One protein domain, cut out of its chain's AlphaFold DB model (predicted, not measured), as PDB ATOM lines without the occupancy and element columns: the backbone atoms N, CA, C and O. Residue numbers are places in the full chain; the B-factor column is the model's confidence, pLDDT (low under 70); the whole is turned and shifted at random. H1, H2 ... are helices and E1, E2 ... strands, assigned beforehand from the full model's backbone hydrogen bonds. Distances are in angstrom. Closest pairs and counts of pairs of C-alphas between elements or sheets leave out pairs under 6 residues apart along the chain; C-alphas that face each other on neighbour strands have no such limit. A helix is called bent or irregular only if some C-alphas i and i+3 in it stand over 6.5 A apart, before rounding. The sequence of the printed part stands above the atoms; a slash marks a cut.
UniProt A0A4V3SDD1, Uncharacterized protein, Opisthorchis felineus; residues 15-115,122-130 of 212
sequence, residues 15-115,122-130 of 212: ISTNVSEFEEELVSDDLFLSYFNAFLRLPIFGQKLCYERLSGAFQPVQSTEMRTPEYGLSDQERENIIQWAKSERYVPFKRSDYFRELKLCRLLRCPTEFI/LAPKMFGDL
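AT A GLANCE: This is residues 15 to 115 and 122 to 130 of the 212 residues of an uncharacterized protein of Opisthorchis felineus (UniProt A0A4V3SDD1). The parts stand in a rough row along an elongated whole: H2 lies near the middle, a small two-strand hairpin, E1 and E2, packs on it from one side, and H4 runs partly alongside it on the other, with the short H5 beyond H4 at one end. H3 starts beside E2, crosses H1 and ends by H2, while residues 63 to 68 of the loop after E2 stick out at the opposite end. The printed part has 110 residues, with five named helices and two named strands in the order H1, H2, E1, E2, H3, H4, H5; the class is mostly helix, and the sheet, E1 - E2, is antiparallel. It is only just compact, close to loose, with a radius of gyration of the C-alphas of 15.5 A and spans of 49 by 30 by 22 A.

HOW THE PARTS SIT: H1, residues 15 to 28, and H2, residues 30 to 40, touch only at the corner by their tight link, closest at the C-alphas of Leu 26 and Leu 33, 5.3 A; their lines are about perpendicular at 73 degrees, only just. H2 and E1, residues 49 to 52, have 7 pairs of C-alphas within 8 A, the closest those of Asn 37 and Cys 50, 5.1 A. E1 and E2, residues 57 to 60, form a hairpin of antiparallel strands, with N 50 and O 59 2.8 A apart and N 59 and O 50 2.8 A apart, within hydrogen-bond range. E2 and H3, residues 75 to 93, come closest at the C-alphas of Ala 57 and Arg 78, 6.7 A. H3 touches H1 with residues 82 to 86 alone, about perpendicular at 89 degrees, the closest C-alphas being those of Val 19 and Gln 83, 7.0 A. H3 and H2 only just touch, with 3 pairs of C-alphas within 8 A, closest at Phe 39 and Phe 93, 6.8 A. H4, residues 97 to 109, touches H2 with residues 98 to 102 alone, at a shallow tilt of 13 degrees, opposite ways; the closest C-alphas are those of Tyr 35 and Tyr 98, 5.8 A. H4 and H5, residues 123 to 130, are close but not clearly touching, closest at the C-alphas of Lys 103 and Leu 130, 7.6 A. Every O i to N i+4 pair is within hydrogen-bond range in H1, H2 and H4, against 12 of 15 in H3 and 3 of 4 in H5.

IN THESE COORDINATES: H1 begins at C-alpha 15 (56.401, -16.660, 12.997) and measures 20.0 A from first to last C-alpha; H2 measures 15.1 A. E1 and E2 have four residues each. H3 measures 24.4 A, has a kink of 38 degrees near residue 86 and is only just irregular, with C-alphas 88 and 91 6.54 A apart. H4 measures 18.2 A, and H5 ends at C-alpha 130 (57.700, -8.951, 33.747).

THE WHOLE: The two C-alphas farthest apart, those of Glu 65 and Ile 115, are 51.1 A apart. Residues 116 to 121 are cut out, and C-alphas 115 and 122 are 10.4 A apart across the cut. The link from E2 to H3, residues 61 to 74, is long. The mean pLDDT of the printed part is 80.6; it is under 70 at residues 15 to 19, 62 to 73, 110 to 115 and 122 to 130.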
ATOM      1  N   ILE A  15      57.828 -16.414  12.767       57.44
ATOM      2  CA  ILE A  15      56.401 -16.660  12.997       57.44
ATOM      3  C   ILE A  15      56.183 -18.127  13.364       57.44
ATOM      4  O   ILE A  15      55.456 -18.398  14.319       57.44
ATOM      5  N   SER A  16      56.821 -19.051  12.638       57.94
ATOM      6  CA  SER A  16      56.656 -20.498  12.827       57.94
ATOM      7  C   SER A  16      57.193 -20.971  14.181       57.94
ATOM      8  O   SER A  16      56.487 -21.678  14.900       57.94
ATOM      9  N   THR A  17      58.375 -20.503  14.585       60.12
ATOM     10  CA  THR A  17      58.983 -20.830  15.888       60.12
ATOM     11  C   THR A  17      58.079 -20.435  17.053       60.12
ATOM     12  O   THR A  17      57.749 -21.257  17.902       60.12
ATOM     13  N   ASN A  18      57.556 -19.209  17.039       64.12
ATOM     14  CA  ASN A  18      56.692 -18.743  18.117       64.12
ATOM     15  C   ASN A  18      55.298 -19.409  18.113       64.12
ATOM     16  O   ASN A  18      54.531 -19.243  19.059       64.12
ATOM     17  N   VAL A  19      54.875 -20.057  17.018       69.44
ATOM     18  CA  VAL A  19      53.630 -20.856  17.004       69.44
ATOM     19  C   VAL A  19      53.862 -22.162  17.742       69.44
ATOM     20  O   VAL A  19      53.064 -22.492  18.616       69.44
ATOM     21  N   SER A  20      54.990 -22.818  17.451       78.75
ATOM     22  CA  SER A  20      55.437 -24.015  18.164       78.75
ATOM     23  C   SER A  20      55.512 -23.751  19.666       78.75
ATOM     24  O   SER A  20      54.899 -24.470  20.439       78.75
ATOM     25  N   GLU A  21      56.123 -22.635  20.084       85.81
ATOM     26  CA  GLU A  21      56.223 -22.262  21.506       85.81
ATOM     27  C   GLU A  21      54.854 -22.131  22.198       85.81
ATOM     28  O   GLU A  21      54.665 -22.596  23.320       85.81
ATOM     29  N   PHE A  22      53.878 -21.491  21.542       90.00
ATOM     30  CA  PHE A  22      52.540 -21.316  22.114       90.00
ATOM     31  C   PHE A  22      51.788 -22.646  22.226       90.00
ATOM     32  O   PHE A  22      51.142 -22.904  23.244       90.00
ATOM     33  N   GLU A  23      51.866 -23.488  21.197       91.00
ATOM     34  CA  GLU A  23      51.278 -24.826  21.230       91.00
ATOM     35  C   GLU A  23      51.946 -25.711  22.293       91.00
ATOM     36  O   GLU A  23      51.261 -26.370  23.077       91.00
ATOM     37  N   GLU A  24      53.271 -25.663  22.396       90.50
ATOM     38  CA  GLU A  24      54.037 -26.365  23.423       90.50
ATOM     39  C   GLU A  24      53.624 -25.930  24.836       90.50
ATOM     40  O   GLU A  24      53.461 -26.792  25.704       90.50
ATOM     41  N   GLU A  25      53.385 -24.632  25.076       91.75
ATOM     42  CA  GLU A  25      52.865 -24.136  26.359       91.75
ATOM     43  C   GLU A  25      51.455 -24.677  26.661       91.75
ATOM     44  O   GLU A  25      51.179 -25.053  27.803       91.75
ATOM     45  N   LEU A  26      50.568 -24.786  25.663       92.38
ATOM     46  CA  LEU A  26      49.225 -25.363  25.843       92.38
ATOM     47  C   LEU A  26      49.270 -26.858  26.203       92.38
ATOM     48  O   LEU A  26      48.484 -27.337  27.034       92.38
ATOM     49  N   VAL A  27      50.180 -27.607  25.581       90.88
ATOM     50  CA  VAL A  27      50.297 -29.059  25.765       90.88
ATOM     51  C   VAL A  27      51.098 -29.418  27.019       90.88
ATOM     52  O   VAL A  27      50.768 -30.397  27.684       90.88
ATOM     53  N   SER A  28      52.112 -28.634  27.381       90.12
ATOM     54  CA  SER A  28      53.076 -29.020  28.420       90.12
ATOM     55  C   SER A  28      52.837 -28.345  29.772       90.12
ATOM     56  O   SER A  28      53.157 -28.935  30.803       90.12
ATOM     57  N   ASP A  29      52.290 -27.124  29.804       93.06
ATOM     58  CA  ASP A  29      52.123 -26.350  31.041       93.06
ATOM     59  C   ASP A  29      50.648 -26.279  31.475       93.06
ATOM     60  O   ASP A  29      49.837 -25.511  30.956       93.06
ATOM     61  N   ASP A  30      50.301 -27.071  32.494       92.56
ATOM     62  CA  ASP A  30      48.960 -27.093  33.093       92.56
ATOM     63  C   ASP A  30      48.549 -25.743  33.693       92.56
ATOM     64  O   ASP A  30      47.374 -25.364  33.657       92.56
ATOM     65  N   LEU A  31      49.511 -24.997  34.244       93.00
ATOM     66  CA  LEU A  31      49.250 -23.696  34.842       93.00
ATOM     67  C   LEU A  31      48.914 -22.694  33.742       93.00
ATOM     68  O   LEU A  31      47.875 -22.038  33.824       93.00
ATOM     69  N   PHE A  32      49.728 -22.630  32.686       94.94
ATOM     70  CA  PHE A  32      49.434 -21.811  31.508       94.94
ATOM     71  C   PHE A  32      48.044 -22.116  30.957       94.94
ATOM     72  O   PHE A  32      47.218 -21.211  30.816       94.94
ATOM     73  N   LEU A  33      47.765 -23.400  30.721       94.94
ATOM     74  CA  LEU A  33      46.496 -23.855  30.175       94.94
ATOM     75  C   LEU A  33      45.309 -23.440  31.053       94.94
ATOM     76  O   LEU A  33      44.293 -22.983  30.529       94.94
ATOM     77  N   SER A  34      45.424 -23.546  32.382       95.00
ATOM     78  CA  SER A  34      44.353 -23.136  33.299       95.00
ATOM     79  C   SER A  34      44.036 -21.640  33.206       95.00
ATOM     80  O   SER A  34      42.865 -21.269  33.083       95.00
ATOM     81  N   TYR A  35      45.066 -20.787  33.181       96.62
ATOM     82  CA  TYR A  35      44.916 -19.335  33.105       96.62
ATOM     83  C   TYR A  35      44.396 -18.910  31.735       96.62
ATOM     84  O   TYR A  35      43.504 -18.066  31.639       96.62
ATOM     85  N   PHE A  36      44.896 -19.536  30.670       96.31
ATOM     86  CA  PHE A  36      44.428 -19.274  29.318       96.31
ATOM     87  C   PHE A  36      42.967 -19.701  29.138       96.31
ATOM     88  O   PHE A  36      42.146 -18.923  28.660       96.31
ATOM     89  N   ASN A  37      42.583 -20.885  29.616       95.81
ATOM     90  CA  ASN A  37      41.192 -21.332  29.574       95.81
ATOM     91  C   ASN A  37      40.263 -20.481  30.452       95.81
ATOM     92  O   ASN A  37      39.091 -20.308  30.117       95.81
ATOM     93  N   ALA A  38      40.741 -19.946  31.576       95.56
ATOM     94  CA  ALA A  38      39.974 -18.992  32.373       95.56
ATOM     95  C   ALA A  38      39.751 -17.682  31.604       95.56
ATOM     96  O   ALA A  38      38.620 -17.199  31.525       95.56
ATOM     97  N   PHE A  39      40.794 -17.176  30.942       96.06
ATOM     98  CA  PHE A  39      40.701 -16.016  30.064       96.06
ATOM     99  C   PHE A  39      39.683 -16.234  28.936       96.06
ATOM    100  O   PHE A  39      38.788 -15.418  28.745       96.06
ATOM    101  N   LEU A  40      39.725 -17.367  28.230       94.69
ATOM    102  CA  LEU A  40      38.810 -17.660  27.116       94.69
ATOM    103  C   LEU A  40      37.322 -17.739  27.504       94.69
ATOM    104  O   LEU A  40      36.458 -17.649  26.625       94.69
ATOM    105  N   ARG A  41      37.018 -17.889  28.799       93.94
ATOM    106  CA  ARG A  41      35.657 -17.927  29.360       93.94
ATOM    107  C   ARG A  41      35.095 -16.557  29.724       93.94
ATOM    108  O   ARG A  41      33.919 -16.478  30.094       93.94
ATOM    109  N   LEU A  42      35.899 -15.496  29.627       93.06
ATOM    110  CA  LEU A  42      35.466 -14.147  29.968       93.06
ATOM    111  C   LEU A  42      34.221 -13.728  29.165       93.06
ATOM    112  O   LEU A  42      34.117 -14.036  27.976       93.06
ATOM    113  N   PRO A  43      33.288 -12.981  29.783       90.31
ATOM    114  CA  PRO A  43      32.043 -12.561  29.138       90.31
ATOM    115  C   PRO A  43      32.250 -11.539  28.012       90.31
ATOM    116  O   PRO A  43      31.329 -11.300  27.241       90.31
ATOM    117  N   ILE A  44      33.447 -10.955  27.898       90.31
ATOM    118  CA  ILE A  44      33.820 -10.059  26.792       90.31
ATOM    119  C   ILE A  44      33.859 -10.788  25.445       90.31
ATOM    120  O   ILE A  44      33.783 -10.159  24.393       90.31
ATOM    121  N   PHE A  45      33.991 -12.116  25.471       89.19
ATOM    122  CA  PHE A  45      33.983 -12.934  24.276       89.19
ATOM    123  C   PHE A  45      32.557 -13.354  23.945       89.19
ATOM    124  O   PHE A  45      31.896 -14.005  24.752       89.19
ATOM    125  N   GLY A  46      32.113 -13.052  22.721       85.00
ATOM    126  CA  GLY A  46      30.806 -13.499  22.225       85.00
ATOM    127  C   GLY A  46      30.645 -15.023  22.266       85.00
ATOM    128  O   GLY A  46      29.551 -15.518  22.515       85.00
ATOM    129  N   GLN A  47      31.752 -15.762  22.111       87.12
ATOM    130  CA  GLN A  47      31.820 -17.206  22.324       87.12
ATOM    131  C   GLN A  47      32.872 -17.546  23.388       87.12
ATOM    132  O   GLN A  47      34.070 -17.274  23.211       87.12
ATOM    133  N   LYS A  48      32.416 -18.196  24.464       91.75
ATOM    134  CA  LYS A  48      33.267 -18.759  25.520       91.75
ATOM    135  C   LYS A  48      33.856 -20.079  25.049       91.75
ATOM    136  O   LYS A  48      33.105 -20.959  24.620       91.75
ATOM    137  N   LEU A  49      35.173 -20.208  25.151       91.69
ATOM    138  CA  LEU A  49      35.923 -21.362  24.658       91.69
ATOM    139  C   LEU A  49      36.768 -21.991  25.771       91.69
ATOM    140  O   LEU A  49      37.096 -21.332  26.758       91.69
ATOM    141  N   CYS A  50      37.142 -23.253  25.588       92.81
ATOM    142  CA  CYS A  50      38.215 -23.911  26.317       92.81
ATOM    143  C   CYS A  50      39.037 -24.781  25.371       92.81
ATOM    144  O   CYS A  50      38.487 -25.474  24.522       92.81
ATOM    145  N   TYR A  51      40.348 -24.754  25.533       92.69
ATOM    146  CA  TYR A  51      41.245 -25.694  24.889       92.69
ATOM    147  C   TYR A  51      41.265 -27.006  25.669       92.69
ATOM    148  O   TYR A  51      41.495 -27.004  26.885       92.69
ATOM    149  N   GLU A  52      41.039 -28.109  24.966       90.06
ATOM    150  CA  GLU A  52      41.184 -29.457  25.499       90.06
ATOM    151  C   GLU A  52      42.421 -30.123  24.888       90.06
ATOM    152  O   GLU A  52      42.549 -30.255  23.673       90.06
ATOM    153  N   ARG A  53      43.334 -30.576  25.754       88.12
ATOM    154  CA  ARG A  53      44.632 -31.134  25.346       88.12
ATOM    155  C   ARG A  53      44.506 -32.438  24.560       88.12
ATOM    156  O   ARG A  53      45.291 -32.675  23.655       88.12
ATOM    157  N   LEU A  54      43.534 -33.277  24.914       84.38
ATOM    158  CA  LEU A  54      43.358 -34.591  24.292       84.38
ATOM    159  C   LEU A  54      42.821 -34.490  22.863       84.38
ATOM    160  O   LEU A  54      43.218 -35.274  22.008       84.38
ATOM    161  N   SER A  55      41.939 -33.523  22.603       81.75
ATOM    162  CA  SER A  55      41.397 -33.275  21.265       81.75
ATOM    163  C   SER A  55      42.247 -32.294  20.453       81.75
ATOM    164  O   SER A  55      42.072 -32.206  19.239       81.75
ATOM    165  N   GLY A  56      43.151 -31.551  21.101       84.88
ATOM    166  CA  GLY A  56      43.951 -30.507  20.460       84.88
ATOM    167  C   GLY A  56      43.101 -29.352  19.921       84.88
ATOM    168  O   GLY A  56      43.541 -28.625  19.033       84.88
ATOM    169  N   ALA A  57      41.872 -29.197  20.424       86.56
ATOM    170  CA  ALA A  57      40.849 -28.330  19.854       86.56
ATOM    171  C   ALA A  57      40.280 -27.346  20.887       86.56
ATOM    172  O   ALA A  57      40.244 -27.612  22.091       86.56
ATOM    173  N   PHE A  58      39.774 -26.208  20.400       89.81
ATOM    174  CA  PHE A  58      38.998 -25.272  21.215       89.81
ATOM    175  C   PHE A  58      37.516 -25.618  21.139       89.81
ATOM    176  O   PHE A  58      36.893 -25.520  20.083       89.81
ATOM    177  N   GLN A  59      36.941 -25.972  22.279       88.62
ATOM    178  CA  GLN A  59      35.537 -26.320  22.409       88.62
ATOM    179  C   GLN A  59      34.740 -25.176  23.041       88.62
ATOM    180  O   GLN A  59      35.241 -24.477  23.929       88.62
ATOM    181  N   PRO A  60      33.489 -24.955  22.612       88.44
ATOM    182  CA  PRO A  60      32.594 -24.028  23.282       88.44
ATOM    183  C   PRO A  60      32.236 -24.550  24.676       88.44
ATOM    184  O   PRO A  60      31.876 -25.707  24.850       88.44
ATOM    185  N   VAL A  61      32.286 -23.673  25.680       82.75
ATOM    186  CA  VAL A  61      32.061 -24.054  27.090       82.75
ATOM    187  C   VAL A  61      30.588 -24.378  27.381       82.75
ATOM    188  O   VAL A  61      30.290 -24.960  28.419       82.75
ATOM    189  N   GLN A  62      29.663 -24.038  26.472       68.56
ATOM    190  CA  GLN A  62      28.256 -24.438  26.535       68.56
ATOM    191  C   GLN A  62      27.654 -24.607  25.132       68.56
ATOM    192  O   GLN A  62      27.462 -23.637  24.403       68.56
ATOM    193  N   SER A  63      27.305 -25.844  24.804       52.41
ATOM    194  CA  SER A  63      26.128 -26.211  24.015       52.41
ATOM    195  C   SER A  63      25.748 -27.607  24.492       52.41
ATOM    196  O   SER A  63      26.563 -28.516  24.407       52.41
ATOM    197  N   THR A  64      24.552 -27.752  25.047       53.34
ATOM    198  CA  THR A  64      23.956 -28.932  25.703       53.34
ATOM    199  C   THR A  64      23.838 -30.185  24.823       53.34
ATOM    200  O   THR A  64      23.181 -31.153  25.192       53.34
ATOM    201  N   GLU A  65      24.458 -30.178  23.652       53.28
ATOM    202  CA  GLU A  65      24.498 -31.295  22.731       53.28
ATOM    203  C   GLU A  65      25.738 -32.115  23.067       53.28
ATOM    204  O   GLU A  65      26.864 -31.629  22.953       53.28
ATOM    205  N   MET A  66      25.526 -33.358  23.504       47.41
ATOM    206  CA  MET A  66      26.577 -34.366  23.557       47.41
ATOM    207  C   MET A  66      27.144 -34.521  22.143       47.41
ATOM    208  O   MET A  66      26.642 -35.307  21.343       47.41
ATOM    209  N   ARG A  67      28.166 -33.738  21.803       54.34
ATOM    210  CA  ARG A  67      28.964 -34.014  20.619       54.34
ATOM    211  C   ARG A  67      29.754 -35.261  20.951       54.34
ATOM    212  O   ARG A  67      30.599 -35.252  21.844       54.34
ATOM    213  N   THR A  68      29.419 -36.350  20.270       51.88
ATOM    214  CA  THR A  68      30.300 -37.509  20.172       51.88
ATOM    215  C   THR A  68      31.707 -37.003  19.865       51.88
ATOM    216  O   THR A  68      31.826 -36.115  19.016       51.88
ATOM    217  N   PRO A  69      32.749 -37.506  20.546       53.50
ATOM    218  CA  PRO A  69      34.116 -37.116  20.251       53.50
ATOM    219  C   PRO A  69      34.423 -37.572  18.825       53.50
ATOM    220  O   PRO A  69      34.756 -38.733  18.588       53.50
ATOM    221  N   GLU A  70      34.228 -36.678  17.855       58.88
ATOM    222  CA  GLU A  70      34.765 -36.849  16.516       58.88
ATOM    223  C   GLU A  70      36.273 -36.925  16.699       58.88
ATOM    224  O   GLU A  70      36.919 -35.992  17.178       58.88
ATOM    225  N   TYR A  71      36.790 -38.119  16.438       56.44
ATOM    226  CA  TYR A  71      38.198 -38.451  16.481       56.44
ATOM    227  C   TYR A  71      38.997 -37.361  15.761       56.44
ATOM    228  O   TYR A  71      38.828 -37.225  14.557       56.44
ATOM    229  N   GLY A  72      39.805 -36.614  16.527       64.00
ATOM    230  CA  GLY A  72      40.865 -35.684  16.117       64.00
ATOM    231  C   GLY A  72      40.592 -34.784  14.906       64.00
ATOM    232  O   GLY A  72      40.441 -35.253  13.785       64.00
ATOM    233  N   LEU A  73      40.669 -33.464  15.097       69.69
ATOM    234  CA  LEU A  73      40.818 -32.547  13.962       69.69
ATOM    235  C   LEU A  73      42.008 -32.965  13.084       69.69
ATOM    236  O   LEU A  73      43.020 -33.444  13.601       69.69
ATOM    237  N   SER A  74      41.910 -32.743  11.771       84.06
ATOM    238  CA  SER A  74      43.062 -32.908  10.881       84.06
ATOM    239  C   SER A  74      44.216 -32.016  11.347       84.06
ATOM    240  O   SER A  74      43.983 -30.909  11.837       84.06
ATOM    241  N   ASP A  75      45.466 -32.442  11.147       84.56
ATOM    242  CA  ASP A  75      46.646 -31.646  11.520       84.56
ATOM    243  C   ASP A  75      46.608 -30.232  10.929       84.56
ATOM    244  O   ASP A  75      46.963 -29.261  11.596       84.56
ATOM    245  N   GLN A  76      46.096 -30.093   9.704       87.00
ATOM    246  CA  GLN A  76      45.948 -28.787   9.067       87.00
ATOM    247  C   GLN A  76      44.896 -27.913   9.762       87.00
ATOM    248  O   GLN A  76      45.063 -26.700   9.870       87.00
ATOM    249  N   GLU A  77      43.795 -28.510  10.217       85.56
ATOM    250  CA  GLU A  77      42.732 -27.794  10.926       85.56
ATOM    251  C   GLU A  77      43.197 -27.379  12.320       85.56
ATOM    252  O   GLU A  77      42.947 -26.245  12.731       85.56
ATOM    253  N   ARG A  78      43.934 -28.260  13.009       85.94
ATOM    254  CA  ARG A  78      44.583 -27.963  14.287       85.94
ATOM    255  C   ARG A  78      45.524 -26.769  14.153       85.94
ATOM    256  O   ARG A  78      45.347 -25.792  14.876       85.94
ATOM    257  N   GLU A  79      46.441 -26.800  13.189       89.06
ATOM    258  CA  GLU A  79      47.377 -25.698  12.936       89.06
ATOM    259  C   GLU A  79      46.630 -24.383  12.668       89.06
ATOM    260  O   GLU A  79      46.898 -23.362  13.300       89.06
ATOM    261  N   ASN A  80      45.611 -24.410  11.802       89.06
ATOM    262  CA  ASN A  80      44.808 -23.223  11.493       89.06
ATOM    263  C   ASN A  80      44.141 -22.627  12.746       89.06
ATOM    264  O   ASN A  80      44.090 -21.406  12.919       89.06
ATOM    265  N   ILE A  81      43.629 -23.482  13.628       88.69
ATOM    266  CA  ILE A  81      42.976 -23.060  14.866       88.69
ATOM    267  C   ILE A  81      43.992 -22.517  15.874       88.69
ATOM    268  O   ILE A  81      43.708 -21.516  16.536       88.69
ATOM    269  N   ILE A  82      45.173 -23.123  15.984       90.81
ATOM    270  CA  ILE A  82      46.258 -22.629  16.838       90.81
ATOM    271  C   ILE A  82      46.725 -21.249  16.360       90.81
ATOM    272  O   ILE A  82      46.849 -20.330  17.171       90.81
ATOM    273  N   GLN A  83      46.884 -21.051  15.051       91.31
ATOM    274  CA  GLN A  83      47.217 -19.752  14.455       91.31
ATOM    275  C   GLN A  83      46.151 -18.688  14.742       91.31
ATOM    276  O   GLN A  83      46.467 -17.550  15.116       91.31
ATOM    277  N   TRP A  84      44.875 -19.054  14.620       92.31
ATOM    278  CA  TRP A  84      43.770 -18.181  15.003       92.31
ATOM    279  C   TRP A  84      43.824 -17.833  16.496       92.31
ATOM    280  O   TRP A  84      43.772 -16.661  16.864       92.31
ATOM    281  N   ALA A  85      43.990 -18.826  17.371       92.44
ATOM    282  CA  ALA A  85      44.042 -18.601  18.811       92.44
ATOM    283  C   ALA A  85      45.226 -17.704  19.186       92.44
ATOM    284  O   ALA A  85      45.093 -16.817  20.032       92.44
ATOM    285  N   LYS A  86      46.363 -17.878  18.514       90.81
ATOM    286  CA  LYS A  86      47.554 -17.056  18.693       90.81
ATOM    287  C   LYS A  86      47.320 -15.595  18.294       90.81
ATOM    288  O   LYS A  86      47.671 -14.685  19.045       90.81
ATOM    289  N   SER A  87      46.733 -15.355  17.126       90.69
ATOM    290  CA  SER A  87      46.480 -13.994  16.633       90.69
ATOM    291  C   SER A  87      45.373 -13.287  17.421       90.69
ATOM    292  O   SER A  87      45.569 -12.163  17.881       90.69
ATOM    293  N   GLU A  88      44.248 -13.965  17.641       92.25
ATOM    294  CA  GLU A  88      43.028 -13.367  18.184       92.25
ATOM    295  C   GLU A  88      42.991 -13.364  19.717       92.25
ATOM    296  O   GLU A  88      42.567 -12.391  20.341       92.25
ATOM    297  N   ARG A  89      43.411 -14.460  20.363       92.19
ATOM    298  CA  ARG A  89      43.207 -14.669  21.810       92.19
ATOM    299  C   ARG A  89      44.489 -14.545  22.625       92.19
ATOM    300  O   ARG A  89      44.449 -13.998  23.726       92.19
ATOM    301  N   TYR A  90      45.627 -14.992  22.104       93.00
ATOM    302  CA  TYR A  90      46.888 -14.989  22.845       93.00
ATOM    303  C   TYR A  90      47.481 -13.582  23.003       93.00
ATOM    304  O   TYR A  90      47.967 -13.224  24.078       93.00
ATOM    305  N   VAL A  91      47.399 -12.736  21.970       91.62
ATOM    306  CA  VAL A  91      47.896 -11.352  22.057       91.62
ATOM    307  C   VAL A  91      47.154 -10.537  23.135       91.62
ATOM    308  O   VAL A  91      47.833  -9.881  23.937       91.62
ATOM    309  N   PRO A  92      45.808 -10.579  23.229       93.62
ATOM    310  CA  PRO A  92      45.081  -9.974  24.347       93.62
ATOM    311  C   PRO A  92      45.348 -10.649  25.695       93.62
ATOM    312  O   PRO A  92      45.483  -9.952  26.700       93.62
ATOM    313  N   PHE A  93      45.488 -11.978  25.726       95.56
ATOM    314  CA  PHE A  93      45.809 -12.713  26.952       95.56
ATOM    315  C   PHE A  93      47.084 -12.184  27.610       95.56
ATOM    316  O   PHE A  93      47.055 -11.854  28.793       95.56
ATOM    317  N   LYS A  94      48.163 -11.968  26.842       92.50
ATOM    318  CA  LYS A  94      49.430 -11.416  27.363       92.50
ATOM    319  C   LYS A  94      49.303 -10.029  28.006       92.50
ATOM    320  O   LYS A  94      50.167  -9.636  28.783       92.50
ATOM    321  N   ARG A  95      48.246  -9.275  27.689       92.75
ATOM    322  CA  ARG A  95      47.954  -7.955  28.281       92.75
ATOM    323  C   ARG A  95      46.992  -8.023  29.471       92.75
ATOM    324  O   ARG A  95      46.858  -7.036  30.195       92.75
ATOM    325  N   SER A  96      46.329  -9.157  29.671       94.88
ATOM    326  CA  SER A  96      45.329  -9.359  30.720       94.88
ATOM    327  C   SER A  96      45.949  -9.587  32.102       94.88
ATOM    328  O   SER A  96      47.131  -9.921  32.221       94.88
ATOM    329  N   ASP A  97      45.134  -9.439  33.151       95.25
ATOM    330  CA  ASP A  97      45.516  -9.804  34.520       95.25
ATOM    331  C   ASP A  97      45.851 -11.293  34.648       95.25
ATOM    332  O   ASP A  97      46.828 -11.629  35.306       95.25
ATOM    333  N   TYR A  98      45.165 -12.174  33.909       95.56
ATOM    334  CA  TYR A  98      45.443 -13.616  33.917       95.56
ATOM    335  C   TYR A  98      46.898 -13.945  33.573       95.56
ATOM    336  O   TYR A  98      47.486 -14.841  34.170       95.56
ATOM    337  N   PHE A  99      47.509 -13.223  32.628       95.06
ATOM    338  CA  PHE A  99      48.911 -13.462  32.284       95.06
ATOM    339  C   PHE A  99      49.872 -12.921  33.349       95.06
ATOM    340  O   PHE A  99      50.903 -13.539  33.617       95.06
ATOM    341  N   ARG A 100      49.530 -11.797  33.992       94.88
ATOM    342  CA  ARG A 100      50.295 -11.268  35.133       94.88
ATOM    343  C   ARG A 100      50.246 -12.236  36.313       94.88
ATOM    344  O   ARG A 100      51.290 -12.574  36.860       94.88
ATOM    345  N   GLU A 101      49.060 -12.724  36.653       95.06
ATOM    346  CA  GLU A 101      48.849 -13.716  37.708       95.06
ATOM    347  C   GLU A 101      49.582 -15.025  37.412       95.06
ATOM    348  O   GLU A 101      50.317 -15.512  38.265       95.06
ATOM    349  N   LEU A 102      49.494 -15.542  36.181       94.38
ATOM    350  CA  LEU A 102      50.271 -16.704  35.745       94.38
ATOM    351  C   LEU A 102      51.769 -16.511  36.006       94.38
ATOM    352  O   LEU A 102      52.433 -17.404  36.535       94.38
ATOM    353  N   LYS A 103      52.320 -15.354  35.623       90.75
ATOM    354  CA  LYS A 103      53.739 -15.050  35.834       90.75
ATOM    355  C   LYS A 103      54.083 -14.995  37.320       90.75
ATOM    356  O   LYS A 103      55.085 -15.587  37.709       90.75
ATOM    357  N   LEU A 104      53.242 -14.374  38.147       91.25
ATOM    358  CA  LEU A 104      53.408 -14.378  39.603       91.25
ATOM    359  C   LEU A 104      53.391 -15.806  40.163       91.25
ATOM    360  O   LEU A 104      54.289 -16.178  40.911       91.25
ATOM    361  N   CYS A 105      52.442 -16.644  39.750       90.69
ATOM    362  CA  CYS A 105      52.380 -18.040  40.174       90.69
ATOM    363  C   CYS A 105      53.604 -18.848  39.720       90.69
ATOM    364  O   CYS A 105      54.119 -19.651  40.496       90.69
ATOM    365  N   ARG A 106      54.113 -18.622  38.500       88.56
ATOM    366  CA  ARG A 106      55.369 -19.231  38.028       88.56
ATOM    367  C   ARG A 106      56.554 -18.818  38.915       88.56
ATOM    368  O   ARG A 106      57.367 -19.672  39.257       88.56
ATOM    369  N   LEU A 107      56.618 -17.555  39.343       85.06
ATOM    370  CA  LEU A 107      57.647 -17.077  40.276       85.06
ATOM    371  C   LEU A 107      57.514 -17.689  41.675       85.06
ATOM    372  O   LEU A 107      58.514 -18.052  42.276       85.06
ATOM    373  N   LEU A 108      56.295 -17.846  42.193       86.38
ATOM    374  CA  LEU A 108      56.078 -18.467  43.506       86.38
ATOM    375  C   LEU A 108      56.432 -19.962  43.514       86.38
ATOM    376  O   LEU A 108      56.896 -20.481  44.525       86.38
ATOM    377  N   ARG A 109      56.224 -20.657  42.388       80.62
ATOM    378  CA  ARG A 109      56.566 -22.082  42.223       80.62
ATOM    379  C   ARG A 109      58.061 -22.333  42.044       80.62
ATOM    380  O   ARG A 109      58.519 -23.426  42.359       80.62
ATOM    381  N   CYS A 110      58.805 -21.332  41.583       66.81
ATOM    382  CA  CYS A 110      60.261 -21.326  41.573       66.81
ATOM    383  C   CYS A 110      60.762 -20.219  42.506       66.81
ATOM    384  O   CYS A 110      61.161 -19.160  42.010       66.81
ATOM    385  N   PRO A 111      60.764 -20.442  43.839       58.69
ATOM    386  CA  PRO A 111      61.464 -19.551  44.749       58.69
ATOM    387  C   PRO A 111      62.873 -19.328  44.203       58.69
ATOM    388  O   PRO A 111      63.528 -20.276  43.769       58.69
ATOM    389  N   THR A 112      63.331 -18.084  44.207       56.41
ATOM    390  CA  THR A 112      64.632 -17.595  43.709       56.41
ATOM    391  C   THR A 112      65.879 -18.282  44.305       56.41
ATOM    392  O   THR A 112      66.995 -17.831  44.086       56.41
ATOM    393  N   GLU A 113      65.704 -19.379  45.037       49.44
ATOM    394  CA  GLU A 113      66.712 -20.208  45.699       49.44
ATOM    395  C   GLU A 113      67.579 -21.018  44.714       49.44
ATOM    396  O   GLU A 113      68.664 -21.463  45.075       49.44
ATOM    397  N   PHE A 114      67.162 -21.191  43.453       51.16
ATOM    398  CA  PHE A 114      67.999 -21.807  42.414       51.16
ATOM    399  C   PHE A 114      68.596 -20.733  41.496       51.16
ATOM    400  O   PHE A 114      68.244 -20.610  40.323       51.16
ATOM    401  N   ILE A 115      69.540 -19.961  42.035       53.66
ATOM    402  CA  ILE A 115      70.575 -19.303  41.231       53.66
ATOM    403  C   ILE A 115      71.842 -20.158  41.377       53.66
ATOM    404  O   ILE A 115      72.665 -19.882  42.253       53.66
ATOM    405  N   LEU A 122      68.107 -17.588  31.586       51.06
ATOM    406  CA  LEU A 122      66.648 -17.740  31.757       51.06
ATOM    407  C   LEU A 122      66.038 -16.935  32.918       51.06
ATOM    408  O   LEU A 122      64.983 -16.328  32.740       51.06
ATOM    409  N   ALA A 123      66.693 -16.849  34.081       51.44
ATOM    410  CA  ALA A 123      66.119 -16.157  35.243       51.44
ATOM    411  C   ALA A 123      66.102 -14.612  35.122       51.44
ATOM    412  O   ALA A 123      65.056 -14.018  35.386       51.44
ATOM    413  N   PRO A 124      67.173 -13.929  34.657       50.62
ATOM    414  CA  PRO A 124      67.163 -12.464  34.576       50.62
ATOM    415  C   PRO A 124      66.205 -11.917  33.508       50.62
ATOM    416  O   PRO A 124      65.574 -10.884  33.723       50.62
ATOM    417  N   LYS A 125      66.039 -12.629  32.380       52.69
ATOM    418  CA  LYS A 125      65.109 -12.235  31.305       52.69
ATOM    419  C   LYS A 125      63.652 -12.309  31.758       52.69
ATOM    420  O   LYS A 125      62.886 -11.379  31.539       52.69
ATOM    421  N   MET A 126      63.289 -13.372  32.477       53.38
ATOM    422  CA  MET A 126      61.926 -13.564  32.975       53.38
ATOM    423  C   MET A 126      61.493 -12.490  33.981       53.38
ATOM    424  O   MET A 126      60.313 -12.147  34.006       53.38
ATOM    425  N   PHE A 127      62.422 -11.947  34.779       52.22
ATOM    426  CA  PHE A 127      62.139 -10.855  35.719       52.22
ATOM    427  C   PHE A 127      62.166  -9.468  35.061       52.22
ATOM    428  O   PHE A 127      61.307  -8.644  35.376       52.22
ATOM    429  N   GLY A 128      63.105  -9.210  34.143       53.41
ATOM    430  CA  GLY A 128      63.193  -7.932  33.426       53.41
ATOM    431  C   GLY A 128      61.954  -7.657  32.573       53.41
ATOM    432  O   GLY A 128      61.361  -6.583  32.652       53.41
ATOM    433  N   ASP A 129      61.475  -8.664  31.845       57.78
ATOM    434  CA  ASP A 129      60.327  -8.502  30.947       57.78
ATOM    435  C   ASP A 129      58.979  -8.451  31.691       57.78
ATOM    436  O   ASP A 129      57.974  -8.006  31.134       57.78
ATOM    437  N   LEU A 130      58.934  -8.883  32.958       51.75
ATOM    438  CA  LEU A 130      57.700  -8.951  33.747       51.75
ATOM    439  C   LEU A 130      57.215  -7.580  34.243       51.75
ATOM    440  O   LEU A 130      56.011  -7.374  34.386       51.75
TER     441      LEU A 130